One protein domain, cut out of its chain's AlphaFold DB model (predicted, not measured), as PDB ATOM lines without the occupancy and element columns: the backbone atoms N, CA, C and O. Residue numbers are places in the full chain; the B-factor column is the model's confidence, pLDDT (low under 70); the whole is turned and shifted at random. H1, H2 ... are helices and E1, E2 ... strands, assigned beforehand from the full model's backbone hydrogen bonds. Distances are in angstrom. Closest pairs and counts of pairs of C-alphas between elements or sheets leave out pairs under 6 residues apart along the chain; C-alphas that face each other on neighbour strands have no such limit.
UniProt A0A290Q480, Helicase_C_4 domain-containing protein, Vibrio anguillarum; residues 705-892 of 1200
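What this domain is: This is residues 705 to 892 of the 1200 residues of the protein "Helicase_C_4 domain-containing protein" of Vibrio anguillarum (UniProt A0A290Q480). A strongly twisted sheet of five strands, with H1 over one face and H7 over the opposite face, makes one end of an elongated body, and an arm of H3, H4, H5 and the first part of H6 makes the other end. H6 runs from the arm back to the sheet end, where H2 and H8 pack on its last turns. The printed part has 188 residues, with nine named helices and five named strands in the order H1 to H6, E1 to E4, H7, H8, E5, H9. The antiparallel sheet runs E4 E3 E2 E1 E5, and the class is mixed, helices and strands. The whole is loose, with a radius of gyration of the C-alphas of 20.1 A and spans of 67 by 37 by 24 A.

Where its parts are: H1, residues 705 to 722, begins with C-alpha 705 at (-17.293, 28.957, -11.205) and is 25.7 A long. H2 is residues 729 to 737, and H3, residues 740 to 759, is 28.7 A long. H4 is residues 763 to 768, H5 773 to 778, and H6, 784 to 801, is 25.8 A long. E1 is residues 806 to 809, and E2, 817 to 824, is 20.9 A long and bends by 54 degrees at residue 821. E3 is 839 to 844, E4 851 to 854, H7 855 to 861, H8 865 to 870 and E5 872 to 875. H9, residues 882 to 888, ends with C-alpha 888 at (-20.437, 40.158, -23.271).

How they stand to each other: H6 is the hub. Its residues 784 to 792 touch H3 at a shallow tilt of 27 degrees, opposite ways, closest at C-alphas 747 and 785, 5.4 A. It touches H5 (C-alphas 777 and 786, 5.3 A), H2 (729 and 799, 5.1 A) and H8 (801 and 869, 5.3 A). H3 and H4 form a helical hairpin, closest at C-alphas 759 and 765, 5.2 A. H1 touches H2 with residues 718 to 722 alone, closest at C-alphas 722 and 732, 6.0 A. H1 is on the sheet over E2, at a height of 7.9 A; H7 is over E4 on the opposite face, at 7.0 A. H8 and H9 only graze the sheet. E1 to E4 form a meander, each strand the antiparallel neighbour of the one before. Within hydrogen-bond range are N 853 and O 840, 2.9 A, for E4 and E3; N 821 and O 841, 2.8 A, for E3 and E2; N 818 and O 808, 2.8 A, for E2 and E1; N 873 and O 807, 2.8 A, for E1 and E5. Every O i to N i+4 pair is within range in the helices but H4, with 0 of 2, and 1 of 3 O i to N i+3 pairs.

The domain as a whole: The C-alphas farthest apart are those of Arg 763 and Leu 891, 67.4 A. The printed part has no cut, and the E2 to E3 link is long. The mean pLDDT of the printed part is 77.1, and residues 753 to 768 and 886 to 892 are among those under 70.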
ATOM      1  N   ASP A 705     -17.398  29.818 -12.394       78.62
ATOM      2  CA  ASP A 705     -17.293  28.957 -11.205       78.62
ATOM      3  C   ASP A 705     -18.663  28.475 -10.683       78.62
ATOM      4  O   ASP A 705     -18.770  27.382 -10.125       78.62
ATOM      5  N   VAL A 706     -19.739  29.245 -10.898       76.06
ATOM      6  CA  VAL A 706     -21.111  28.823 -10.557       76.06
ATOM      7  C   VAL A 706     -21.624  27.776 -11.546       76.06
ATOM      8  O   VAL A 706     -22.306  26.836 -11.134       76.06
ATOM      9  N   ILE A 707     -21.270  27.879 -12.830       81.38
ATOM     10  CA  ILE A 707     -21.625  26.873 -13.842       81.38
ATOM     11  C   ILE A 707     -20.886  25.559 -13.547       81.38
ATOM     12  O   ILE A 707     -21.522  24.506 -13.506       81.38
ATOM     13  N   GLU A 708     -19.584  25.612 -13.251       85.19
ATOM     14  CA  GLU A 708     -18.789  24.430 -12.878       85.19
ATOM     15  C   GLU A 708     -19.263  23.768 -11.580       85.19
ATOM     16  O   GLU A 708     -19.354  22.539 -11.509       85.19
ATOM     17  N   ASN A 709     -19.602  24.557 -10.554       83.75
ATOM     18  CA  ASN A 709     -20.144  24.026  -9.305       83.75
ATOM     19  C   ASN A 709     -21.511  23.361  -9.535       83.75
ATOM     20  O   ASN A 709     -21.739  22.245  -9.070       83.75
ATOM     21  N   ASN A 710     -22.397  23.982 -10.322       82.88
ATOM     22  CA  ASN A 710     -23.698  23.398 -10.653       82.88
ATOM     23  C   ASN A 710     -23.555  22.100 -11.468       82.88
ATOM     24  O   ASN A 710     -24.219  21.121 -11.136       82.88
ATOM     25  N   ILE A 711     -22.645  22.049 -12.452       88.62
ATOM     26  CA  ILE A 711     -22.273  20.820 -13.182       88.62
ATOM     27  C   ILE A 711     -21.770  19.739 -12.214       88.62
ATOM     28  O   ILE A 711     -22.237  18.601 -12.249       88.62
ATOM     29  N   SER A 712     -20.870  20.100 -11.299       87.00
ATOM     30  CA  SER A 712     -20.293  19.177 -10.312       87.00
ATOM     31  C   SER A 712     -21.341  18.623  -9.338       87.00
ATOM     32  O   SER A 712     -21.305  17.444  -8.979       87.00
ATOM     33  N   LEU A 713     -22.297  19.451  -8.916       85.25
ATOM     34  CA  LEU A 713     -23.426  19.044  -8.076       85.25
ATOM     35  C   LEU A 713     -24.430  18.188  -8.861       85.25
ATOM     36  O   LEU A 713     -24.915  17.190  -8.329       85.25
ATOM     37  N   GLY A 714     -24.705  18.525 -10.123       84.88
ATOM     38  CA  GLY A 714     -25.532  17.734 -11.033       84.88
ATOM     39  C   GLY A 714     -24.971  16.333 -11.263       84.88
ATOM     40  O   GLY A 714     -25.698  15.350 -11.120       84.88
ATOM     41  N   GLN A 715     -23.665  16.230 -11.515       88.75
ATOM     42  CA  GLN A 715     -22.972  14.953 -11.678       88.75
ATOM     43  C   GLN A 715     -23.058  14.088 -10.412       88.75
ATOM     44  O   GLN A 715     -23.391  12.910 -10.493       88.75
ATOM     45  N   ARG A 716     -22.849  14.674  -9.221       85.88
ATOM     46  CA  ARG A 716     -22.994  13.955  -7.938       85.88
ATOM     47  C   ARG A 716     -24.418  13.442  -7.695       85.88
ATOM     48  O   ARG A 716     -24.568  12.367  -7.119       85.88
ATOM     49  N   LYS A 717     -25.456  14.179  -8.121       84.44
ATOM     50  CA  LYS A 717     -26.852  13.696  -8.083       84.44
ATOM     51  C   LYS A 717     -27.012  12.478  -9.004       84.44
ATOM     52  O   LYS A 717     -27.511  11.451  -8.554       84.44
ATOM     53  N   LEU A 718     -26.557  12.586 -10.256       85.81
ATOM     54  CA  LEU A 718     -26.664  11.539 -11.279       85.81
ATOM     55  C   LEU A 718     -25.975  10.232 -10.847       85.81
ATOM     56  O   LEU A 718     -26.602   9.175 -10.882       85.81
ATOM     57  N   ASP A 719     -24.744  10.333 -10.343       86.00
ATOM     58  CA  ASP A 719     -23.950   9.224  -9.799       86.00
ATOM     59  C   ASP A 719     -24.663   8.473  -8.655       86.00
ATOM     60  O   ASP A 719     -24.621   7.242  -8.569       86.00
ATOM     61  N   ALA A 720     -25.366   9.196  -7.777       83.25
ATOM     62  CA  ALA A 720     -26.103   8.592  -6.664       83.25
ATOM     63  C   ALA A 720     -27.342   7.790  -7.116       83.25
ATOM     64  O   ALA A 720     -27.750   6.851  -6.429       83.25
ATOM     65  N   ILE A 721     -27.932   8.139  -8.265       79.06
ATOM     66  CA  ILE A 721     -29.125   7.487  -8.832       79.06
ATOM     67  C   ILE A 721     -28.737   6.217  -9.598       79.06
ATOM     68  O   ILE A 721     -29.360   5.167  -9.422       79.06
ATOM     69  N   THR A 722     -27.697   6.306 -10.430       81.38
ATOM     70  CA  THR A 722     -27.140   5.188 -11.216       81.38
ATOM     71  C   THR A 722     -26.328   4.210 -10.366       81.38
ATOM     72  O   THR A 722     -26.150   3.062 -10.768       81.38
ATOM     73  N   GLN A 723     -25.861   4.644  -9.188       82.50
ATOM     74  CA  GLN A 723     -24.937   3.920  -8.303       82.50
ATOM     75  C   GLN A 723     -23.551   3.684  -8.936       82.50
ATOM     76  O   GLN A 723     -22.850   2.729  -8.600       82.50
ATOM     77  N   MET A 724     -23.143   4.579  -9.841       81.88
ATOM     78  CA  MET A 724     -21.863   4.559 -10.559       81.88
ATOM     79  C   MET A 724     -21.164   5.923 -10.436       81.88
ATOM     80  O   MET A 724     -21.799   6.916 -10.099       81.88
ATOM     81  N   LYS A 725     -19.848   5.989 -10.683       82.94
ATOM     82  CA  LYS A 725     -19.089   7.255 -10.678       82.94
ATOM     83  C   LYS A 725     -18.926   7.801 -12.094       82.94
ATOM     84  O   LYS A 725     -18.604   7.025 -12.989       82.94
ATOM     85  N   ASN A 726     -19.033   9.120 -12.254       81.62
ATOM     86  CA  ASN A 726     -18.941   9.833 -13.535       81.62
ATOM     87  C   ASN A 726     -19.950   9.309 -14.577       81.62
ATOM     88  O   ASN A 726     -19.617   9.098 -15.743       81.62
ATOM     89  N   SER A 727     -21.179   9.064 -14.130       85.50
ATOM     90  CA  SER A 727     -22.264   8.484 -14.924       85.50
ATOM     91  C   SER A 727     -22.757   9.431 -16.017       85.50
ATOM     92  O   SER A 727     -22.850  10.638 -15.810       85.50
ATOM     93  N   SER A 728     -23.158   8.886 -17.160       87.50
ATOM     94  CA  SER A 728     -23.777   9.633 -18.256       87.50
ATOM     95  C   SER A 728     -25.308   9.525 -18.249       87.50
ATOM     96  O   SER A 728     -25.898   8.642 -17.616       87.50
ATOM     97  N   PHE A 729     -25.978  10.378 -19.027       89.62
ATOM     98  CA  PHE A 729     -27.392  10.186 -19.364       89.62
ATOM     99  C   PHE A 729     -27.663   8.841 -20.068       89.62
ATOM    100  O   PHE A 729     -28.752   8.293 -19.904       89.62
ATOM    101  N   THR A 730     -26.680   8.250 -20.758       87.00
ATOM    102  CA  THR A 730     -26.787   6.897 -21.331       87.00
ATOM    103  C   THR A 730     -26.874   5.820 -20.244       87.00
ATOM    104  O   THR A 730     -27.681   4.901 -20.360       87.00
ATOM    105  N   ASP A 731     -26.127   5.952 -19.145       87.12
ATOM    106  CA  ASP A 731     -26.189   5.012 -18.013       87.12
ATOM    107  C   ASP A 731     -27.524   5.131 -17.260       87.12
ATOM    108  O   ASP A 731     -28.137   4.128 -16.880       87.12
ATOM    109  N   LEU A 732     -28.041   6.359 -17.127       85.69
ATOM    110  CA  LEU A 732     -29.397   6.595 -16.629       85.69
ATOM    111  C   LEU A 732     -30.450   5.974 -17.564       85.69
ATOM    112  O   LEU A 732     -31.354   5.293 -17.077       85.69
ATOM    113  N   ALA A 733     -30.312   6.130 -18.884       88.31
ATOM    114  CA  ALA A 733     -31.201   5.521 -19.874       88.31
ATOM    115  C   ALA A 733     -31.205   3.984 -19.772       88.31
ATOM    116  O   ALA A 733     -32.281   3.388 -19.713       88.31
ATOM    117  N   LEU A 734     -30.036   3.345 -19.640       87.50
ATOM    118  CA  LEU A 734     -29.918   1.902 -19.393       87.50
ATOM    119  C   LEU A 734     -30.620   1.479 -18.090       87.50
ATOM    120  O   LEU A 734     -31.315   0.460 -18.066       87.50
ATOM    121  N   SER A 735     -30.509   2.275 -17.020       84.56
ATOM    122  CA  SER A 735     -31.207   1.995 -15.755       84.56
ATOM    123  C   SER A 735     -32.738   2.084 -15.881       84.56
ATOM    124  O   SER A 735     -33.449   1.283 -15.275       84.56
ATOM    125  N   ILE A 736     -33.246   3.003 -16.714       86.75
ATOM    126  CA  ILE A 736     -34.678   3.169 -17.012       86.75
ATOM    127  C   ILE A 736     -35.177   2.027 -17.908       86.75
ATOM    128  O   ILE A 736     -36.241   1.464 -17.649       86.75
ATOM    129  N   MET A 737     -34.397   1.629 -18.920       87.88
ATOM    130  CA  MET A 737     -34.684   0.460 -19.761       87.88
ATOM    131  C   MET A 737     -34.860  -0.809 -18.917       87.88
ATOM    132  O   MET A 737     -35.809  -1.557 -19.138       87.88
ATOM    133  N   GLY A 738     -34.004  -1.014 -17.909       85.38
ATOM    134  CA  GLY A 738     -34.056  -2.176 -17.014       85.38
ATOM    135  C   GLY A 738     -35.292  -2.269 -16.104       85.38
ATOM    136  O   GLY A 738     -35.554  -3.347 -15.578       85.38
ATOM    137  N   VAL A 739     -36.058  -1.185 -15.923       86.62
ATOM    138  CA  VAL A 739     -37.301  -1.165 -15.114       86.62
ATOM    139  C   VAL A 739     -38.567  -0.865 -15.925       86.62
ATOM    140  O   VAL A 739     -39.671  -0.932 -15.386       86.62
ATOM    141  N   ARG A 740     -38.427  -0.538 -17.217       88.75
ATOM    142  CA  ARG A 740     -39.521  -0.133 -18.116       88.75
ATOM    143  C   ARG A 740     -40.721  -1.071 -18.027       88.75
ATOM    144  O   ARG A 740     -41.841  -0.614 -17.805       88.75
ATOM    145  N   ASP A 741     -40.487  -2.363 -18.216       88.00
ATOM    146  CA  ASP A 741     -41.563  -3.334 -18.415       88.00
ATOM    147  C   ASP A 741     -42.333  -3.594 -17.112       88.00
ATOM    148  O   ASP A 741     -43.560  -3.638 -17.133       88.00
ATOM    149  N   GLU A 742     -41.644  -3.600 -15.963       87.62
ATOM    150  CA  GLU A 742     -42.260  -3.661 -14.629       87.62
ATOM    151  C   GLU A 742     -43.201  -2.463 -14.381       87.62
ATOM    152  O   GLU A 742     -44.303  -2.611 -13.845       87.62
ATOM    153  N   ILE A 743     -42.800  -1.259 -14.811       85.62
ATOM    154  CA  ILE A 743     -43.627  -0.052 -14.686       85.62
ATOM    155  C   ILE A 743     -44.817  -0.106 -15.660       85.62
ATOM    156  O   ILE A 743     -45.926   0.277 -15.284       85.62
ATOM    157  N   LEU A 744     -44.643  -0.619 -16.885       88.81
ATOM    158  CA  LEU A 744     -45.746  -0.785 -17.843       88.81
ATOM    159  C   LEU A 744     -46.775  -1.831 -17.382       88.81
ATOM    160  O   LEU A 744     -47.976  -1.591 -17.521       88.81
ATOM    161  N   GLU A 745     -46.342  -2.944 -16.784       87.19
ATOM    162  CA  GLU A 745     -47.237  -3.924 -16.149       87.19
ATOM    163  C   GLU A 745     -47.987  -3.318 -14.954       87.19
ATOM    164  O   GLU A 745     -49.196  -3.516 -14.806       87.19
ATOM    165  N   ARG A 746     -47.318  -2.492 -14.144       84.12
ATOM    166  CA  ARG A 746     -47.959  -1.762 -13.042       84.12
ATOM    167  C   ARG A 746     -49.035  -0.792 -13.546       84.12
ATOM    168  O   ARG A 746     -50.176  -0.854 -13.088       84.12
ATOM    169  N   LYS A 747     -48.724   0.028 -14.558       82.00
ATOM    170  CA  LYS A 747     -49.693   0.944 -15.197       82.00
ATOM    171  C   LYS A 747     -50.844   0.202 -15.895       82.00
ATOM    172  O   LYS A 747     -51.946   0.746 -15.973       82.00
ATOM    173  N   LEU A 748     -50.632  -1.034 -16.361       85.38
ATOM    174  CA  LEU A 748     -51.692  -1.902 -16.890       85.38
ATOM    175  C   LEU A 748     -52.669  -2.322 -15.784       85.38
ATOM    176  O   LEU A 748     -53.882  -2.205 -15.969       85.38
ATOM    177  N   ILE A 749     -52.157  -2.760 -14.630       80.75
ATOM    178  CA  ILE A 749     -52.971  -3.122 -13.461       80.75
ATOM    179  C   ILE A 749     -53.785  -1.909 -12.986       80.75
ATOM    180  O   ILE A 749     -55.006  -2.009 -12.864       80.75
ATOM    181  N   GLU A 750     -53.143  -0.751 -12.808       73.44
ATOM    182  CA  GLU A 750     -53.807   0.501 -12.413       73.44
ATOM    183  C   GLU A 750     -54.908   0.928 -13.403       73.44
ATOM    184  O   GLU A 750     -55.980   1.396 -12.999       73.44
ATOM    185  N   HIS A 751     -54.659   0.796 -14.713       76.81
ATOM    186  CA  HIS A 751     -55.639   1.129 -15.747       76.81
ATOM    187  C   HIS A 751     -56.836   0.173 -15.697       76.81
ATOM    188  O   HIS A 751     -57.973   0.628 -15.593       76.81
ATOM    189  N   ASN A 752     -56.585  -1.139 -15.672       78.06
ATOM    190  CA  ASN A 752     -57.625  -2.164 -15.607       78.06
ATOM    191  C   ASN A 752     -58.495  -2.036 -14.349       78.06
ATOM    192  O   ASN A 752     -59.717  -2.107 -14.453       78.06
ATOM    193  N   GLN A 753     -57.897  -1.793 -13.178       67.00
ATOM    194  CA  GLN A 753     -58.637  -1.534 -11.934       67.00
ATOM    195  C   GLN A 753     -59.571  -0.321 -12.073       67.00
ATOM    196  O   GLN A 753     -60.725  -0.376 -11.648       67.00
ATOM    197  N   THR A 754     -59.111   0.743 -12.741       60.91
ATOM    198  CA  THR A 754     -59.940   1.927 -13.015       60.91
ATOM    199  C   THR A 754     -61.089   1.589 -13.979       60.91
ATOM    200  O   THR A 754     -62.240   1.935 -13.711       60.91
ATOM    201  N   SER A 755     -60.808   0.867 -15.069       65.06
ATOM    202  CA  SER A 755     -61.799   0.448 -16.075       65.06
ATOM    203  C   SER A 755     -62.860  -0.516 -15.526       65.06
ATOM    204  O   SER A 755     -64.032  -0.405 -15.887       65.06
ATOM    205  N   VAL A 756     -62.501  -1.410 -14.596       60.34
ATOM    206  CA  VAL A 756     -63.462  -2.265 -13.873       60.34
ATOM    207  C   VAL A 756     -64.457  -1.423 -13.064       60.34
ATOM    208  O   VAL A 756     -65.641  -1.754 -13.026       60.34
ATOM    209  N   GLY A 757     -64.023  -0.293 -12.498       54.34
ATOM    210  CA  GLY A 757     -64.912   0.661 -11.830       54.34
ATOM    211  C   GLY A 757     -65.958   1.303 -12.754       54.34
ATOM    212  O   GLY A 757     -67.042   1.639 -12.288       54.34
ATOM    213  N   PHE A 758     -65.673   1.434 -14.056       48.03
ATOM    214  CA  PHE A 758     -66.601   1.981 -15.058       48.03
ATOM    215  C   PHE A 758     -67.575   0.944 -15.648       48.03
ATOM    216  O   PHE A 758     -68.633   1.307 -16.168       48.03
ATOM    217  N   LEU A 759     -67.258  -0.354 -15.563       48.78
ATOM    218  CA  LEU A 759     -68.124  -1.426 -16.074       48.78
ATOM    219  C   LEU A 759     -69.490  -1.501 -15.375       48.78
ATOM    220  O   LEU A 759     -70.450  -1.995 -15.969       48.78
ATOM    221  N   THR A 760     -69.591  -1.019 -14.135       48.47
ATOM    222  CA  THR A 760     -70.828  -1.064 -13.341       48.47
ATOM    223  C   THR A 760     -71.897  -0.085 -13.832       48.47
ATOM    224  O   THR A 760     -73.081  -0.370 -13.651       48.47
ATOM    225  N   SER A 761     -71.518   1.015 -14.498       46.84
ATOM    226  CA  SER A 761     -72.462   2.005 -15.037       46.84
ATOM    227  C   SER A 761     -72.554   2.027 -16.566       46.84
ATOM    228  O   SER A 761     -73.562   2.499 -17.099       46.84
ATOM    229  N   ASN A 762     -71.574   1.485 -17.308       45.28
ATOM    230  CA  ASN A 762     -71.587   1.566 -18.773       45.28
ATOM    231  C   ASN A 762     -71.073   0.298 -19.485       45.28
ATOM    232  O   ASN A 762     -69.879   0.008 -19.514       45.28
ATOM    233  N   ARG A 763     -71.974  -0.429 -20.173       46.41
ATOM    234  CA  ARG A 763     -71.659  -1.689 -20.891       46.41
ATOM    235  C   ARG A 763     -70.602  -1.566 -22.002       46.41
ATOM    236  O   ARG A 763     -70.117  -2.591 -22.464       46.41
ATOM    237  N   LYS A 764     -70.243  -0.351 -22.432       48.66
ATOM    238  CA  LYS A 764     -69.161  -0.107 -23.405       48.66
ATOM    239  C   LYS A 764     -67.751  -0.076 -22.791       48.66
ATOM    240  O   LYS A 764     -66.789  -0.048 -23.543       48.66
ATOM    241  N   ALA A 765     -67.607  -0.110 -21.464       50.09
ATOM    242  CA  ALA A 765     -66.295  -0.120 -20.802       50.09
ATOM    243  C   ALA A 765     -65.569  -1.486 -20.864       50.09
ATOM    244  O   ALA A 765     -64.430  -1.601 -20.422       50.09
ATOM    245  N   ALA A 766     -66.195  -2.531 -21.419       51.75
ATOM    246  CA  ALA A 766     -65.546  -3.834 -21.600       51.75
ATOM    247  C   ALA A 766     -64.349  -3.760 -22.566       51.75
ATOM    248  O   ALA A 766     -63.349  -4.439 -22.353       51.75
ATOM    249  N   ASP A 767     -64.427  -2.878 -23.567       56.97
ATOM    250  CA  ASP A 767     -63.388  -2.670 -24.582       56.97
ATOM    251  C   ASP A 767     -62.171  -1.870 -24.049       56.97
ATOM    252  O   ASP A 767     -61.230  -1.611 -24.796       56.97
ATOM    253  N   SER A 768     -62.175  -1.461 -22.770       64.38
ATOM    254  CA  SER A 768     -61.093  -0.702 -22.114       64.38
ATOM    255  C   SER A 768     -60.388  -1.466 -20.983       64.38
ATOM    256  O   SER A 768     -59.804  -0.852 -20.089       64.38
ATOM    257  N   ILE A 769     -60.452  -2.800 -20.997       75.38
ATOM    258  CA  ILE A 769     -59.665  -3.687 -20.128       75.38
ATOM    259  C   ILE A 769     -58.770  -4.546 -21.018       75.38
ATOM    260  O   ILE A 769     -59.259  -5.222 -21.920       75.38
ATOM    261  N   PHE A 770     -57.468  -4.554 -20.741       83.62
ATOM    262  CA  PHE A 770     -56.469  -5.258 -21.550       83.62
ATOM    263  C   PHE A 770     -55.782  -6.344 -20.717       83.62
ATOM    264  O   PHE A 770     -55.420  -6.121 -19.565       83.62
ATOM    265  N   LYS A 771     -55.577  -7.534 -21.278       83.19
ATOM    266  CA  LYS A 771     -54.940  -8.667 -20.586       83.19
ATOM    267  C   LYS A 771     -53.417  -8.584 -20.602       83.19
ATOM    268  O   LYS A 771     -52.771  -9.243 -19.795       83.19
ATOM    269  N   THR A 772     -52.840  -7.812 -21.525       88.31
ATOM    270  CA  THR A 772     -51.385  -7.664 -21.684       88.31
ATOM    271  C   THR A 772     -50.988  -6.224 -22.007       88.31
ATOM    272  O   THR A 772     -51.772  -5.458 -22.570       88.31
ATOM    273  N   VAL A 773     -49.730  -5.875 -21.718       88.25
ATOM    274  CA  VAL A 773     -49.123  -4.581 -22.087       88.25
ATOM    275  C   VAL A 773     -49.203  -4.353 -23.604       88.25
ATOM    276  O   VAL A 773     -49.564  -3.265 -24.048       88.25
ATOM    277  N   ASN A 774     -48.961  -5.394 -24.407       88.56
ATOM    278  CA  ASN A 774     -49.008  -5.322 -25.871       88.56
ATOM    279  C   ASN A 774     -50.415  -5.013 -26.413       88.56
ATOM    280  O   ASN A 774     -50.554  -4.249 -27.364       88.56
ATOM    281  N   GLU A 775     -51.459  -5.568 -25.795       87.25
ATOM    282  CA  GLU A 775     -52.860  -5.301 -26.148       87.25
ATOM    283  C   GLU A 775     -53.251  -3.844 -25.836       87.25
ATOM    284  O   GLU A 775     -53.853  -3.175 -26.676       87.25
ATOM    285  N   ALA A 776     -52.813  -3.314 -24.688       84.94
ATOM    286  CA  ALA A 776     -53.005  -1.909 -24.323       84.94
ATOM    287  C   ALA A 776     -52.249  -0.942 -25.260       84.94
ATOM    288  O   ALA A 776     -52.787   0.096 -25.653       84.94
ATOM    289  N   LEU A 777     -51.017  -1.279 -25.663       87.69
ATOM    290  CA  LEU A 777     -50.221  -0.469 -26.594       87.69
ATOM    291  C   LEU A 777     -50.783  -0.488 -28.026       87.69
ATOM    292  O   LEU A 777     -50.764   0.540 -28.703       87.69
ATOM    293  N   ALA A 778     -51.332  -1.623 -28.472       85.19
ATOM    294  CA  ALA A 778     -51.992  -1.752 -29.773       85.19
ATOM    295  C   ALA A 778     -53.350  -1.022 -29.849       85.19
ATOM    296  O   ALA A 778     -53.882  -0.809 -30.944       85.19
ATOM    297  N   HIS A 779     -53.926  -0.624 -28.710       82.19
ATOM    298  CA  HIS A 779     -55.225   0.032 -28.672       82.19
ATOM    299  C   HIS A 779     -55.198   1.450 -29.281       82.19
ATOM    300  O   HIS A 779     -54.273   2.253 -29.092       82.19
ATOM    301  N   LYS A 780     -56.262   1.782 -30.027       74.38
ATOM    302  CA  LYS A 780     -56.397   3.083 -30.704       74.38
ATOM    303  C   LYS A 780     -56.718   4.218 -29.729       74.38
ATOM    304  O   LYS A 780     -56.182   5.310 -29.889       74.38
ATOM    305  N   GLY A 781     -57.565   3.959 -28.732       67.44
ATOM    306  CA  GLY A 781     -57.917   4.927 -27.690       67.44
ATOM    307  C   GLY A 781     -56.837   5.083 -26.614       67.44
ATOM    308  O   GLY A 781     -56.041   4.170 -26.379       67.44
ATOM    309  N   PHE A 782     -56.842   6.241 -25.955       70.62
ATOM    310  CA  PHE A 782     -55.958   6.584 -24.836       70.62
ATOM    311  C   PHE A 782     -56.025   5.555 -23.692       70.62
ATOM    312  O   PHE A 782     -57.097   5.049 -23.367       70.62
ATOM    313  N   ASN A 783     -54.873   5.260 -23.083       79.25
ATOM    314  CA  ASN A 783     -54.734   4.436 -21.881       79.25
ATOM    315  C   ASN A 783     -53.383   4.723 -21.190       79.25
ATOM    316  O   ASN A 783     -52.448   5.195 -21.840       79.25
ATOM    317  N   ARG A 784     -53.255   4.414 -19.888       72.75
ATOM    318  CA  ARG A 784     -52.049   4.774 -19.109       72.75
ATOM    319  C   ARG A 784     -50.787   4.007 -19.512       72.75
ATOM    320  O   ARG A 784     -49.698   4.554 -19.393       72.75
ATOM    321  N   VAL A 785     -50.910   2.778 -20.018       84.75
ATOM    322  CA  VAL A 785     -49.757   1.995 -20.510       84.75
ATOM    323  C   VAL A 785     -49.129   2.700 -21.713       84.75
ATOM    324  O   VAL A 785     -47.913   2.853 -21.796       84.75
ATOM    325  N   LYS A 786     -49.974   3.203 -22.615       83.19
ATOM    326  CA  LYS A 786     -49.571   3.996 -23.774       83.19
ATOM    327  C   LYS A 786     -48.975   5.350 -23.379       83.19
ATOM    328  O   LYS A 786     -47.891   5.665 -23.850       83.19
ATOM    329  N   GLN A 787     -49.600   6.081 -22.452       81.06
ATOM    330  CA  GLN A 787     -49.070   7.334 -21.884       81.06
ATOM    331  C   GLN A 787     -47.677   7.134 -21.252       81.06
ATOM    332  O   GLN A 787     -46.742   7.872 -21.559       81.06
ATOM    333  N   ALA A 788     -47.501   6.094 -20.431       83.75
ATOM    334  CA  ALA A 788     -46.218   5.763 -19.809       83.75
ATOM    335  C   ALA A 788     -45.152   5.332 -20.833       83.75
ATOM    336  O   ALA A 788     -43.987   5.696 -20.695       83.75
ATOM    337  N   ASN A 789     -45.538   4.616 -21.894       89.38
ATOM    338  CA  ASN A 789     -44.636   4.262 -22.990       89.38
ATOM    339  C   ASN A 789     -44.258   5.471 -23.872       89.38
ATOM    340  O   ASN A 789     -43.121   5.576 -24.322       89.38
ATOM    341  N   GLU A 790     -45.182   6.406 -24.102       85.62
ATOM    342  CA  GLU A 790     -44.898   7.680 -24.776       85.62
ATOM    343  C   GLU A 790     -43.961   8.562 -23.934       85.62
ATOM    344  O   GLU A 790     -43.064   9.196 -24.488       85.62
ATOM    345  N   ASN A 791     -44.106   8.562 -22.606       85.69
ATOM    346  CA  ASN A 791     -43.169   9.222 -21.693       85.69
ATOM    347  C   ASN A 791     -41.789   8.551 -21.700       85.69
ATOM    348  O   ASN A 791     -40.786   9.241 -21.854       85.69
ATOM    349  N   TYR A 792     -41.732   7.219 -21.608       90.31
ATOM    350  CA  TYR A 792     -40.495   6.445 -21.760       90.31
ATOM    351  C   TYR A 792     -39.756   6.815 -23.056       90.31
ATOM    352  O   TYR A 792     -38.570   7.134 -23.008       90.31
ATOM    353  N   ASN A 793     -40.457   6.856 -24.195       88.88
ATOM    354  CA  ASN A 793     -39.856   7.214 -25.480       88.88
ATOM    355  C   ASN A 793     -39.244   8.627 -25.458       88.88
ATOM    356  O   ASN A 793     -38.072   8.770 -25.791       88.88
ATOM    357  N   LYS A 794     -39.994   9.648 -25.010       86.06
ATOM    358  CA  LYS A 794     -39.511  11.045 -24.900       86.06
ATOM    359  C   LYS A 794     -38.305  11.180 -23.962       86.06
ATOM    360  O   LYS A 794     -37.394  11.961 -24.223       86.06
ATOM    361  N   LEU A 795     -38.308  10.438 -22.854       88.00
ATOM    362  CA  LEU A 795     -37.238  10.456 -21.859       88.00
ATOM    363  C   LEU A 795     -35.957   9.816 -22.410       88.00
ATOM    364  O   LEU A 795     -34.887  10.402 -22.291       88.00
ATOM    365  N   ILE A 796     -36.058   8.657 -23.064       89.44
ATOM    366  CA  ILE A 796     -34.914   7.998 -23.711       89.44
ATOM    367  C   ILE A 796     -34.409   8.810 -24.914       89.44
ATOM    368  O   ILE A 796     -33.204   8.896 -25.126       89.44
ATOM    369  N   GLU A 797     -35.295   9.454 -25.675       87.00
ATOM    370  CA  GLU A 797     -34.928  10.395 -26.741       87.00
ATOM    371  C   GLU A 797     -34.101  11.567 -26.187       87.00
ATOM    372  O   GLU A 797     -32.991  11.802 -26.664       87.00
ATOM    373  N   PHE A 798     -34.562  12.224 -25.115       87.81
ATOM    374  CA  PHE A 798     -33.809  13.279 -24.425       87.81
ATOM    375  C   PHE A 798     -32.431  12.810 -23.925       87.81
ATOM    376  O   PHE A 798     -31.419  13.463 -24.182       87.81
ATOM    377  N   LEU A 799     -32.376  11.665 -23.236       89.00
ATOM    378  CA  LEU A 799     -31.136  11.127 -22.662       89.00
ATOM    379  C   LEU A 799     -30.118  10.667 -23.726       89.00
ATOM    380  O   LEU A 799     -28.941  10.510 -23.409       89.00
ATOM    381  N   ASN A 800     -30.545  10.477 -24.980       86.88
ATOM    382  CA  ASN A 800     -29.679  10.118 -26.108       86.88
ATOM    383  C   ASN A 800     -29.178  11.323 -26.932       86.88
ATOM    384  O   ASN A 800     -28.244  11.158 -27.719       86.88
ATOM    385  N   ILE A 801     -29.782  12.513 -26.804       85.31
ATOM    386  CA  ILE A 801     -29.388  13.712 -27.577       85.31
ATOM    387  C   ILE A 801     -28.521  14.706 -26.793       85.31
ATOM    388  O   ILE A 801     -28.005  15.653 -27.387       85.31
ATOM    389  N   THR A 802     -28.354  14.528 -25.478       88.75
ATOM    390  CA  THR A 802     -27.554  15.436 -24.639       88.75
ATOM    391  C   THR A 802     -27.056  14.777 -23.339       88.75
ATOM    392  O   THR A 802     -27.339  13.610 -23.090       88.75
ATOM    393  N   ASN A 803     -26.280  15.502 -22.528       90.62
ATOM    394  CA  ASN A 803     -25.706  15.053 -21.252       90.62
ATOM    395  C   ASN A 803     -25.427  16.254 -20.318       90.62
ATOM    396  O   ASN A 803     -25.469  17.406 -20.757       90.62
ATOM    397  N   ILE A 804     -25.103  16.009 -19.041       89.75
ATOM    398  CA  ILE A 804     -24.615  17.068 -18.137       89.75
ATOM    399  C   ILE A 804     -23.318  17.674 -18.698       89.75
ATOM    400  O   ILE A 804     -22.446  16.964 -19.193       89.75
ATOM    401  N   GLY A 805     -23.207  19.002 -18.637       87.69
ATOM    402  CA  GLY A 805     -22.092  19.775 -19.179       87.69
ATOM    403  C   GLY A 805     -22.201  20.086 -20.674       87.69
ATOM    404  O   GLY A 805     -21.401  20.878 -21.167       87.69
ATOM    405  N   ASN A 806     -23.167  19.532 -21.414       91.19
ATOM    406  CA  ASN A 806     -23.295  19.819 -22.844       91.19
ATOM    407  C   ASN A 806     -23.750  21.261 -23.114       91.19
ATOM    408  O   ASN A 806     -24.688  21.769 -22.491       91.19
ATOM    409  N   VAL A 807     -23.116  21.883 -24.110       88.56
ATOM    410  CA  VAL A 807     -23.432  23.216 -24.626       88.56
ATOM    411  C   VAL A 807     -24.232  23.092 -25.925       88.56
ATOM    412  O   VAL A 807     -23.823  22.377 -26.841       88.56
ATOM    413  N   HIS A 808     -25.357  23.802 -26.026       86.69
ATOM    414  CA  HIS A 808     -26.265  23.775 -27.181       86.69
ATOM    415  C   HIS A 808     -26.630  25.188 -27.651       86.69
ATOM    416  O   HIS A 808     -26.852  26.081 -26.837       86.69
ATOM    417  N   SER A 809     -26.739  25.387 -28.965       81.88
ATOM    418  CA  SER A 809     -27.272  26.612 -29.583       81.88
ATOM    419  C   SER A 809     -28.804  26.648 -29.463       81.88
ATOM    420  O   SER A 809     -29.455  25.617 -29.628       81.88
ATOM    421  N   MET A 810     -29.377  27.825 -29.208       68.00
ATOM    422  CA  MET A 810     -30.832  28.046 -29.121       68.00
ATOM    423  C   MET A 810     -31.411  28.633 -30.412       68.00
ATOM    424  O   MET A 810     -32.391  28.112 -30.937       68.00
ATOM    425  N   ASP A 811     -30.781  29.682 -30.944       62.78
ATOM    426  CA  ASP A 811     -31.227  30.388 -32.150       62.78
ATOM    427  C   ASP A 811     -30.073  30.480 -33.155       62.78
ATOM    428  O   ASP A 811     -28.912  30.623 -32.764       62.78
ATOM    429  N   VAL A 812     -30.393  30.415 -34.450       51.84
ATOM    430  CA  VAL A 812     -29.418  30.626 -35.541       51.84
ATOM    431  C   VAL A 812     -29.207  32.120 -35.813       51.84
ATOM    432  O   VAL A 812     -28.113  32.519 -36.196       51.84
ATOM    433  N   GLU A 813     -30.234  32.941 -35.580       47.06
ATOM    434  CA  GLU A 813     -30.227  34.385 -35.846       47.06
ATOM    435  C   GLU A 813     -29.690  35.175 -34.634       47.06
ATOM    436  O   GLU A 813     -28.720  35.915 -34.772       47.06
ATOM    437  N   ASP A 814     -30.219  34.932 -33.427       50.84
ATOM    438  CA  ASP A 814     -29.807  35.635 -32.193       50.84
ATOM    439  C   ASP A 814     -28.544  35.055 -31.512       50.84
ATOM    440  O   ASP A 814     -28.160  35.494 -30.429       50.84
ATOM    441  N   ASN A 815     -27.891  34.046 -32.106       58.25
ATOM    442  CA  ASN A 815     -26.593  33.492 -31.667       58.25
ATOM    443  C   ASN A 815     -26.540  32.976 -30.195       58.25
ATOM    444  O   ASN A 815     -25.457  32.763 -29.633       58.25
ATOM    445  N   ASN A 816     -27.704  32.760 -29.569       70.38
ATOM    446  CA  ASN A 816     -27.873  32.309 -28.183       70.38
ATOM    447  C   ASN A 816     -27.416  30.858 -27.961       70.38
ATOM    448  O   ASN A 816     -27.575  30.002 -28.837       70.38
ATOM    449  N   ALA A 817     -26.967  30.547 -26.743       77.31
ATOM    450  CA  ALA A 817     -26.635  29.196 -26.298       77.31
ATOM    451  C   ALA A 817     -27.074  28.905 -24.845       77.31
ATOM    452  O   ALA A 817     -27.409  29.802 -24.067       77.31
ATOM    453  N   LEU A 818     -27.073  27.621 -24.481       83.75
ATOM    454  CA  LEU A 818     -27.311  27.113 -23.131       83.75
ATOM    455  C   LEU A 818     -26.287  26.040 -22.751       83.75
ATOM    456  O   LEU A 818     -25.723  25.381 -23.622       83.75
ATOM    457  N   VAL A 819     -26.101  25.847 -21.447       87.00
ATOM    458  CA  VAL A 819     -25.346  24.755 -20.824       87.00
ATOM    459  C   VAL A 819     -26.308  23.958 -19.946       87.00
ATOM    460  O   VAL A 819     -27.003  24.550 -19.116       87.00
ATOM    461  N   ILE A 820     -26.340  22.633 -20.092       89.44
ATOM    462  CA  ILE A 820     -27.076  21.761 -19.164       89.44
ATOM    463  C   ILE A 820     -26.219  21.540 -17.920       89.44
ATOM    464  O   ILE A 820     -25.167  20.911 -17.993       89.44
ATOM    465  N   THR A 821     -26.657  22.054 -16.770       87.38
ATOM    466  CA  THR A 821     -25.898  21.961 -15.514       87.38
ATOM    467  C   THR A 821     -26.328  20.788 -14.640       87.38
ATOM    468  O   THR A 821     -25.493  20.234 -13.936       87.38
ATOM    469  N   ALA A 822     -27.591  20.354 -14.689       87.25
ATOM    470  CA  ALA A 822     -28.025  19.130 -14.010       87.25
ATOM    471  C   ALA A 822     -29.334  18.562 -14.577       87.25
ATOM    472  O   ALA A 822     -30.074  19.239 -15.292       87.25
ATOM    473  N   LEU A 823     -29.648  17.332 -14.169       88.75
ATOM    474  CA  LEU A 823     -30.972  16.726 -14.282       88.75
ATOM    475  C   LEU A 823     -31.440  16.316 -12.881       88.75
ATOM    476  O   LEU A 823     -30.763  15.549 -12.197       88.75
ATOM    477  N   GLN A 824     -32.594  16.820 -12.455       85.25
ATOM    478  CA  GLN A 824     -33.329  16.281 -11.312       85.25
ATOM    479  C   GLN A 824     -34.206  15.119 -11.784       85.25
ATOM    480  O   GLN A 824     -34.752  15.161 -12.889       85.25
ATOM    481  N   THR A 825     -34.349  14.092 -10.947       82.38
ATOM    482  CA  THR A 825     -35.066  12.851 -11.270       82.38
ATOM    483  C   THR A 825     -36.069  12.484 -10.169       82.38
ATOM    484  O   THR A 825     -35.898  12.917  -9.027       82.38
ATOM    485  N   PRO A 826     -37.047  11.605 -10.457       80.19
ATOM    486  CA  PRO A 826     -37.919  10.996  -9.456       80.19
ATOM    487  C   PRO A 826     -37.169  10.411  -8.253       80.19
ATOM    488  O   PRO A 826     -36.179   9.696  -8.412       80.19
ATOM    489  N   SER A 827     -37.706  10.623  -7.050       68.62
ATOM    490  CA  SER A 827     -37.139  10.110  -5.790       68.62
ATOM    491  C   SER A 827     -37.308   8.595  -5.591       68.62
ATOM    492  O   SER A 827     -36.883   8.058  -4.570       68.62
ATOM    493  N   SER A 828     -37.981   7.885  -6.507       74.00
ATOM    494  CA  SER A 828     -38.234   6.445  -6.392       74.00
ATOM    495  C   SER A 828     -38.303   5.744  -7.751       74.00
ATOM    496  O   SER A 828     -38.860   6.265  -8.718       74.00
ATOM    497  N   LYS A 829     -37.771   4.512  -7.822       71.31
ATOM    498  CA  LYS A 829     -37.660   3.746  -9.080       71.31
ATOM    499  C   LYS A 829     -39.008   3.513  -9.777       71.31
ATOM    500  O   LYS A 829     -39.086   3.583 -10.996       71.31
ATOM    501  N   GLY A 830     -40.084   3.320  -9.010       69.81
ATOM    502  CA  GLY A 830     -41.435   3.123  -9.552       69.81
ATOM    503  C   GLY A 830     -42.043   4.348 -10.250       69.81
ATOM    504  O   GLY A 830     -43.076   4.203 -10.894       69.81
ATOM    505  N   LYS A 831     -41.424   5.533 -10.134       74.75
ATOM    506  CA  LYS A 831     -41.863   6.783 -10.775       74.75
ATOM    507  C   LYS A 831     -40.954   7.233 -11.929       74.75
ATOM    508  O   LYS A 831     -41.138   8.321 -12.455       74.75
ATOM    509  N   LEU A 832     -40.013   6.400 -12.386       82.94
ATOM    510  CA  LEU A 832     -39.052   6.758 -13.447       82.94
ATOM    511  C   LEU A 832     -39.671   7.055 -14.834       82.94
ATOM    512  O   LEU A 832     -38.963   7.529 -15.713       82.94
ATOM    513  N   LEU A 833     -40.975   6.830 -15.044       85.69
ATOM    514  CA  LEU A 833     -41.698   7.229 -16.270       85.69
ATOM    515  C   LEU A 833     -42.646   8.438 -16.067       85.69
ATOM    516  O   LEU A 833     -43.376   8.828 -16.984       85.69
ATOM    517  N   GLU A 834     -42.639   9.048 -14.878       80.31
ATOM    518  CA  GLU A 834     -43.429  10.236 -14.528       80.31
ATOM    519  C   GLU A 834     -42.694  11.505 -14.995       80.31
ATOM    520  O   GLU A 834     -41.939  12.131 -14.252       80.31
ATOM    521  N   LEU A 835     -42.875  11.878 -16.267       78.75
ATOM    522  CA  LEU A 835     -42.027  12.869 -16.952       78.75
ATOM    523  C   LEU A 835     -42.062  14.280 -16.322       78.75
ATOM    524  O   LEU A 835     -41.101  15.037 -16.438       78.75
ATOM    525  N   TRP A 836     -43.134  14.599 -15.592       73.31
ATOM    526  CA  TRP A 836     -43.318  15.838 -14.828       73.31
ATOM    527  C   TRP A 836     -42.424  15.958 -13.580       73.31
ATOM    528  O   TRP A 836     -42.253  17.071 -13.076       73.31
ATOM    529  N   GLN A 837     -41.866  14.839 -13.093       80.19
ATOM    530  CA  GLN A 837     -40.920  14.773 -11.968       80.19
ATOM    531  C   GLN A 837     -39.454  14.973 -12.389       80.19
ATOM    532  O   GLN A 837     -38.579  15.067 -11.530       80.19
ATOM    533  N   TYR A 838     -39.173  15.052 -13.692       85.62
ATOM    534  CA  TYR A 838     -37.853  15.412 -14.202       85.62
ATOM    535  C   TYR A 838     -37.767  16.919 -14.445       85.62
ATOM    536  O   TYR A 838     -38.648  17.505 -15.085       85.62
ATOM    537  N   SER A 839     -36.676  17.548 -14.002       83.62
ATOM    538  CA  SER A 839     -36.351  18.927 -14.384       83.62
ATOM    539  C   SER A 839     -34.899  19.063 -14.831       83.62
ATOM    540  O   SER A 839     -33.986  18.523 -14.211       83.62
ATOM    541  N   VAL A 840     -34.694  19.773 -15.936       86.06
ATOM    542  CA  VAL A 840     -33.374  20.113 -16.468       86.06
ATOM    543  C   VAL A 840     -32.976  21.459 -15.866       86.06
ATOM    544  O   VAL A 840     -33.693  22.448 -16.028       86.06
ATOM    545  N   GLU A 841     -31.855  21.503 -15.152       85.81
ATOM    546  CA  GLU A 841     -31.241  22.749 -14.689       85.81
ATOM    547  C   GLU A 841     -30.331  23.265 -15.818       85.81
ATOM    548  O   GLU A 841     -29.407  22.559 -16.232       85.81
ATOM    549  N   ILE A 842     -30.603  24.469 -16.338       83.56
ATOM    550  CA  ILE A 842     -29.828  25.083 -17.429       83.56
ATOM    551  C   ILE A 842     -29.292  26.470 -17.069       83.56
ATOM    552  O   ILE A 842     -29.987  27.285 -16.463       83.56
ATOM    553  N   SER A 843     -28.075  26.777 -17.512       78.44
ATOM    554  CA  SER A 843     -27.533  28.145 -17.551       78.44
ATOM    555  C   SER A 843     -27.576  28.649 -18.994       78.44
ATOM    556  O   SER A 843     -27.183  27.913 -19.895       78.44
ATOM    557  N   SER A 844     -28.079  29.861 -19.251       74.44
ATOM    558  CA  SER A 844     -28.306  30.350 -20.624       74.44
ATOM    559  C   SER A 844     -27.694  31.722 -20.890       74.44
ATOM    560  O   SER A 844     -27.639  32.575 -20.007       74.44
ATOM    561  N   THR A 845     -27.323  31.973 -22.145       66.31
ATOM    562  CA  THR A 845     -26.809  33.267 -22.613       66.31
ATOM    563  C   THR A 845     -27.930  34.292 -22.857       66.31
ATOM    564  O   THR A 845     -27.829  35.113 -23.758       66.31
ATOM    565  N   ARG A 846     -29.032  34.249 -22.097       60.59
ATOM    566  CA  ARG A 846     -30.113  35.256 -22.163       60.59
ATOM    567  C   ARG A 846     -30.202  36.137 -20.912       60.59
ATOM    568  O   ARG A 846     -31.151  36.897 -20.766       60.59
ATOM    569  N   GLY A 847     -29.224  36.042 -20.007       50.62
ATOM    570  CA  GLY A 847     -29.181  36.845 -18.779       50.62
ATOM    571  C   GLY A 847     -30.238  36.463 -17.736       50.62
ATOM    572  O   GLY A 847     -30.500  37.239 -16.827       50.62
ATOM    573  N   GLU A 848     -30.849  35.280 -17.845       52.41
ATOM    574  CA  GLU A 848     -31.659  34.694 -16.773       52.41
ATOM    575  C   GLU A 848     -30.752  33.923 -15.793       52.41
ATOM    576  O   GLU A 848     -29.765  33.312 -16.205       52.41
ATOM    577  N   GLN A 849     -31.096  33.906 -14.497       49.78
ATOM    578  CA  GLN A 849     -30.452  33.004 -13.527       49.78
ATOM    579  C   GLN A 849     -30.627  31.530 -13.934       49.78
ATOM    580  O   GLN A 849     -31.556  31.196 -14.672       49.78
ATOM    581  N   ALA A 850     -29.755  30.651 -13.420       54.78
ATOM    582  CA  ALA A 850     -29.801  29.210 -13.681       54.78
ATOM    583  C   ALA A 850     -31.220  28.653 -13.461       54.78
ATOM    584  O   ALA A 850     -31.777  28.708 -12.362       54.78
ATOM    585  N   LYS A 851     -31.824  28.165 -14.545       64.62
ATOM    586  CA  LYS A 851     -33.260  27.933 -14.666       64.62
ATOM    587  C   LYS A 851     -33.531  26.439 -14.605       64.62
ATOM    588  O   LYS A 851     -33.159  25.706 -15.516       64.62
ATOM    589  N   SER A 852     -34.199  25.987 -13.546       71.44
ATOM    590  CA  SER A 852     -34.853  24.678 -13.567       71.44
ATOM    591  C   SER A 852     -36.080  24.763 -14.478       71.44
ATOM    592  O   SER A 852     -36.890  25.684 -14.362       71.44
ATOM    593  N   SER A 853     -36.195  23.825 -15.412       70.88
ATOM    594  CA  SER A 853     -37.310  23.702 -16.349       70.88
ATOM    595  C   SER A 853     -37.792  22.255 -16.348       70.88
ATOM    596  O   SER A 853     -36.966  21.344 -16.407       70.88
ATOM    597  N   SER A 854     -39.103  22.006 -16.273       78.19
ATOM    598  CA  SER A 854     -39.622  20.633 -16.360       78.19
ATOM    599  C   SER A 854     -39.234  20.004 -17.702       78.19
ATOM    600  O   SER A 854     -39.158  20.704 -18.716       78.19
ATOM    601  N   LEU A 855     -38.988  18.693 -17.741       81.69
ATOM    602  CA  LEU A 855     -38.518  18.039 -18.968       81.69
ATOM    603  C   LEU A 855     -39.524  18.187 -20.130       81.69
ATOM    604  O   LEU A 855     -39.121  18.398 -21.272       81.69
ATOM    605  N   GLU A 856     -40.829  18.201 -19.835       72.56
ATOM    606  CA  GLU A 856     -41.881  18.542 -20.806       72.56
ATOM    607  C   GLU A 856     -41.738  19.959 -21.379       72.56
ATOM    608  O   GLU A 856     -41.989  20.184 -22.563       72.56
ATOM    609  N   THR A 857     -41.343  20.930 -20.551       69.38
ATOM    610  CA  THR A 857     -41.108  22.313 -20.988       69.38
ATOM    611  C   THR A 857     -39.857  22.406 -21.834       69.38
ATOM    612  O   THR A 857     -39.892  23.053 -22.876       69.38
ATOM    613  N   PHE A 858     -38.778  21.742 -21.415       75.94
ATOM    614  CA  PHE A 858     -37.528  21.706 -22.162       75.94
ATOM    615  C   PHE A 858     -37.755  21.142 -23.572       75.94
ATOM    616  O   PHE A 858     -37.521  21.848 -24.550       75.94
ATOM    617  N   LEU A 859     -38.352  19.949 -23.680       76.12
ATOM    618  CA  LEU A 859     -38.685  19.319 -24.964       76.12
ATOM    619  C   LEU A 859     -39.660  20.152 -25.815       76.12
ATOM    620  O   LEU A 859     -39.553  20.175 -27.039       76.12
ATOM    621  N   ALA A 860     -40.591  20.885 -25.195       68.75
ATOM    622  CA  ALA A 860     -41.478  21.806 -25.911       68.75
ATOM    623  C   ALA A 860     -40.786  23.107 -26.375       68.75
ATOM    624  O   ALA A 860     -41.319  23.794 -27.249       68.75
ATOM    625  N   MET A 861     -39.633  23.469 -25.801       65.75
ATOM    626  CA  MET A 861     -38.835  24.634 -26.200       65.75
ATOM    627  C   MET A 861     -37.812  24.299 -27.293       65.75
ATOM    628  O   MET A 861     -37.585  25.132 -28.168       65.75
ATOM    629  N   THR A 862     -37.226  23.099 -27.285       65.38
ATOM    630  CA  THR A 862     -36.103  22.708 -28.164       65.38
ATOM    631  C   THR A 862     -36.455  22.470 -29.638       65.38
ATOM    632  O   THR A 862     -35.560  22.181 -30.426       65.38
ATOM    633  N   ARG A 863     -37.734  22.586 -30.026       59.81
ATOM    634  CA  ARG A 863     -38.259  22.165 -31.343       59.81
ATOM    635  C   ARG A 863     -37.889  20.700 -31.643       59.81
ATOM    636  O   ARG A 863     -38.021  19.858 -30.760       59.81
ATOM    637  N   ASN A 864     -37.542  20.368 -32.885       72.19
ATOM    638  CA  ASN A 864     -37.308  18.993 -33.327       72.19
ATOM    639  C   ASN A 864     -36.080  18.385 -32.605       72.19
ATOM    640  O   ASN A 864     -35.014  19.004 -32.633       72.19
ATOM    641  N   PRO A 865     -36.167  17.184 -31.999       72.12
ATOM    642  CA  PRO A 865     -35.039  16.553 -31.305       72.12
ATOM    643  C   PRO A 865     -33.743  16.459 -32.130       72.12
ATOM    644  O   PRO A 865     -32.661  16.681 -31.587       72.12
ATOM    645  N   GLU A 866     -33.827  16.220 -33.444       74.44
ATOM    646  CA  GLU A 866     -32.641  16.202 -34.320       74.44
ATOM    647  C   GLU A 866     -32.080  17.615 -34.608       74.44
ATOM    648  O   GLU A 866     -30.868  17.765 -34.760       74.44
ATOM    649  N   GLU A 867     -32.905  18.675 -34.596       76.81
ATOM    650  CA  GLU A 867     -32.423  20.071 -34.658       76.81
ATOM    651  C   GLU A 867     -31.647  20.431 -33.381       76.81
ATOM    652  O   GLU A 867     -30.564  21.014 -33.455       76.81
ATOM    653  N   PHE A 868     -32.151  20.029 -32.209       81.06
ATOM    654  CA  PHE A 868     -31.481  20.269 -30.927       81.06
ATOM    655  C   PHE A 868     -30.166  19.488 -30.785       81.06
ATOM    656  O   PHE A 868     -29.165  20.009 -30.289       81.06
ATOM    657  N   LYS A 869     -30.128  18.252 -31.286       81.75
ATOM    658  CA  LYS A 869     -28.910  17.436 -31.377       81.75
ATOM    659  C   LYS A 869     -27.871  18.078 -32.306       81.75
ATOM    660  O   LYS A 869     -26.703  18.184 -31.941       81.75
ATOM    661  N   ALA A 870     -28.296  18.595 -33.464       81.56
ATOM    662  CA  ALA A 870     -27.445  19.367 -34.376       81.56
ATOM    663  C   ALA A 870     -27.014  20.739 -33.807       81.56
ATOM    664  O   ALA A 870     -26.065  21.356 -34.307       81.56
ATOM    665  N   SER A 871     -27.669  21.225 -32.747       83.75
ATOM    666  CA  SER A 871     -27.300  22.466 -32.062       83.75
ATOM    667  C   SER A 871     -26.174  22.301 -31.031       83.75
ATOM    668  O   SER A 871     -25.660  23.313 -30.558       83.75
ATOM    669  N   TYR A 872     -25.728  21.074 -30.731       86.62
ATOM    670  CA  TYR A 872     -24.593  20.795 -29.837       86.62
ATOM    671  C   TYR A 872     -23.296  21.498 -30.285       86.62
ATOM    672  O   TYR A 872     -22.971  21.524 -31.475       86.62
ATOM    673  N   ARG A 873     -22.542  22.079 -29.341       85.19
ATOM    674  CA  ARG A 873     -21.302  22.845 -29.602       85.19
ATOM    675  C   ARG A 873     -20.075  22.387 -28.808       85.19
ATOM    676  O   ARG A 873     -18.989  22.881 -29.087       85.19
ATOM    677  N   GLY A 874     -20.225  21.437 -27.888       86.69
ATOM    678  CA  GLY A 874     -19.130  20.918 -27.065       86.69
ATOM    679  C   GLY A 874     -19.547  20.681 -25.615       86.69
ATOM    680  O   GLY A 874     -20.675  20.977 -25.221       86.69
ATOM    681  N   THR A 875     -18.628  20.144 -24.815       87.62
ATOM    682  CA  THR A 875     -18.777  20.048 -23.357       87.62
ATOM    683  C   THR A 875     -18.162  21.288 -22.711       87.62
ATOM    684  O   THR A 875     -17.100  21.745 -23.128       87.62
ATOM    685  N   TYR A 876     -18.833  21.842 -21.707       88.12
ATOM    686  CA  TYR A 876     -18.435  23.067 -21.023       88.12
ATOM    687  C   TYR A 876     -17.090  22.932 -20.292       88.12
ATOM    688  O   TYR A 876     -16.860  21.967 -19.563       88.12
ATOM    689  N   THR A 877     -16.238  23.945 -20.447       85.19
ATOM    690  CA  THR A 877     -14.962  24.142 -19.740       85.19
ATOM    691  C   THR A 877     -14.741  25.641 -19.500       85.19
ATOM    692  O   THR A 877     -15.447  26.472 -20.084       85.19
ATOM    693  N   ARG A 878     -13.740  26.019 -18.689       79.00
ATOM    694  CA  ARG A 878     -13.339  27.430 -18.495       79.00
ATOM    695  C   ARG A 878     -12.966  28.125 -19.808       79.00
ATOM    696  O   ARG A 878     -13.335  29.278 -20.011       79.00
ATOM    697  N   ASP A 879     -12.337  27.394 -20.722       79.62
ATOM    698  CA  ASP A 879     -11.839  27.912 -22.003       79.62
ATOM    699  C   ASP A 879     -12.870  27.812 -23.147       79.62
ATOM    700  O   ASP A 879     -12.571  28.124 -24.298       79.62
ATOM    701  N   HIS A 880     -14.100  27.358 -22.869       84.94
ATOM    702  CA  HIS A 880     -15.144  27.247 -23.886       84.94
ATOM    703  C   HIS A 880     -15.646  28.640 -24.302       84.94
ATOM    704  O   HIS A 880     -16.092  29.419 -23.458       84.94
ATOM    705  N   ALA A 881     -15.720  28.910 -25.613       80.50
ATOM    706  CA  ALA A 881     -16.149  30.184 -26.227       80.50
ATOM    707  C   ALA A 881     -17.610  30.626 -25.933       80.50
ATOM    708  O   ALA A 881     -18.148  31.542 -26.549       80.50
ATOM    709  N   ILE A 882     -18.287  29.974 -24.981       78.25
ATOM    710  CA  ILE A 882     -19.530  30.477 -24.385       78.25
ATOM    711  C   ILE A 882     -19.244  31.444 -23.228       78.25
ATOM    712  O   ILE A 882     -20.063  32.314 -22.958       78.25
ATOM    713  N   ASN A 883     -18.082  31.340 -22.574       78.12
ATOM    714  CA  ASN A 883     -17.700  32.229 -21.476       78.12
ATOM    715  C   ASN A 883     -17.391  33.648 -21.971       78.12
ATOM    716  O   ASN A 883     -17.744  34.608 -21.296       78.12
ATOM    717  N   GLU A 884     -16.847  33.794 -23.184       73.19
ATOM    718  CA  GLU A 884     -16.733  35.089 -23.870       73.19
ATOM    719  C   GLU A 884     -18.117  35.739 -24.027       73.19
ATOM    720  O   GLU A 884     -18.343  36.832 -23.513       73.19
ATOM    721  N   LYS A 885     -19.093  35.014 -24.593       71.25
ATOM    722  CA  LYS A 885     -20.484  35.484 -24.715       71.25
ATOM    723  C   LYS A 885     -21.135  35.806 -23.366       71.25
ATOM    724  O   LYS A 885     -21.813  36.819 -23.237       71.25
ATOM    725  N   LEU A 886     -20.947  34.967 -22.344       68.56
ATOM    726  CA  LEU A 886     -21.475  35.220 -20.993       68.56
ATOM    727  C   LEU A 886     -20.870  36.494 -20.372       68.56
ATOM    728  O   LEU A 886     -21.569  37.215 -19.658       68.56
ATOM    729  N   ASN A 887     -19.613  36.813 -20.695       66.50
ATOM    730  CA  ASN A 887     -18.981  38.075 -20.322       66.50
ATOM    731  C   ASN A 887     -19.544  39.262 -21.130       66.50
ATOM    732  O   ASN A 887     -19.843  40.294 -20.527       66.50
ATOM    733  N   GLU A 888     -19.779  39.127 -22.441       62.94
ATOM    734  CA  GLU A 888     -20.437  40.158 -23.271       62.94
ATOM    735  C   GLU A 888     -21.854  40.490 -22.764       62.94
ATOM    736  O   GLU A 888     -22.195  41.654 -22.560       62.94
ATOM    737  N   LEU A 889     -22.660  39.473 -22.449       55.53
ATOM    738  CA  LEU A 889     -24.008  39.622 -21.881       55.53
ATOM    739  C   LEU A 889     -24.026  40.212 -20.465       55.53
ATOM    740  O   LEU A 889     -25.066  40.681 -19.996       55.53
ATOM    741  N   SER A 890     -22.879  40.250 -19.779       52.28
ATOM    742  CA  SER A 890     -22.754  41.024 -18.542       52.28
ATOM    743  C   SER A 890     -22.747  42.541 -18.778       52.28
ATOM    744  O   SER A 890     -23.045  43.301 -17.852       52.28
ATOM    745  N   LEU A 891     -22.455  42.975 -20.010       51.66
ATOM    746  CA  LEU A 891     -22.427  44.371 -20.447       51.66
ATOM    747  C   LEU A 891     -23.751  44.797 -21.109       51.66
ATOM    748  O   LEU A 891     -24.165  45.943 -20.943       51.66
ATOM    749  N   SER A 892     -24.451  43.889 -21.803       51.56
ATOM    750  CA  SER A 892     -25.755  44.156 -22.431       51.56
ATOM    751  C   SER A 892     -26.816  43.102 -22.074       51.56
ATOM    752  O   SER A 892     -26.770  41.951 -22.496       51.56
TER     753      SER A 892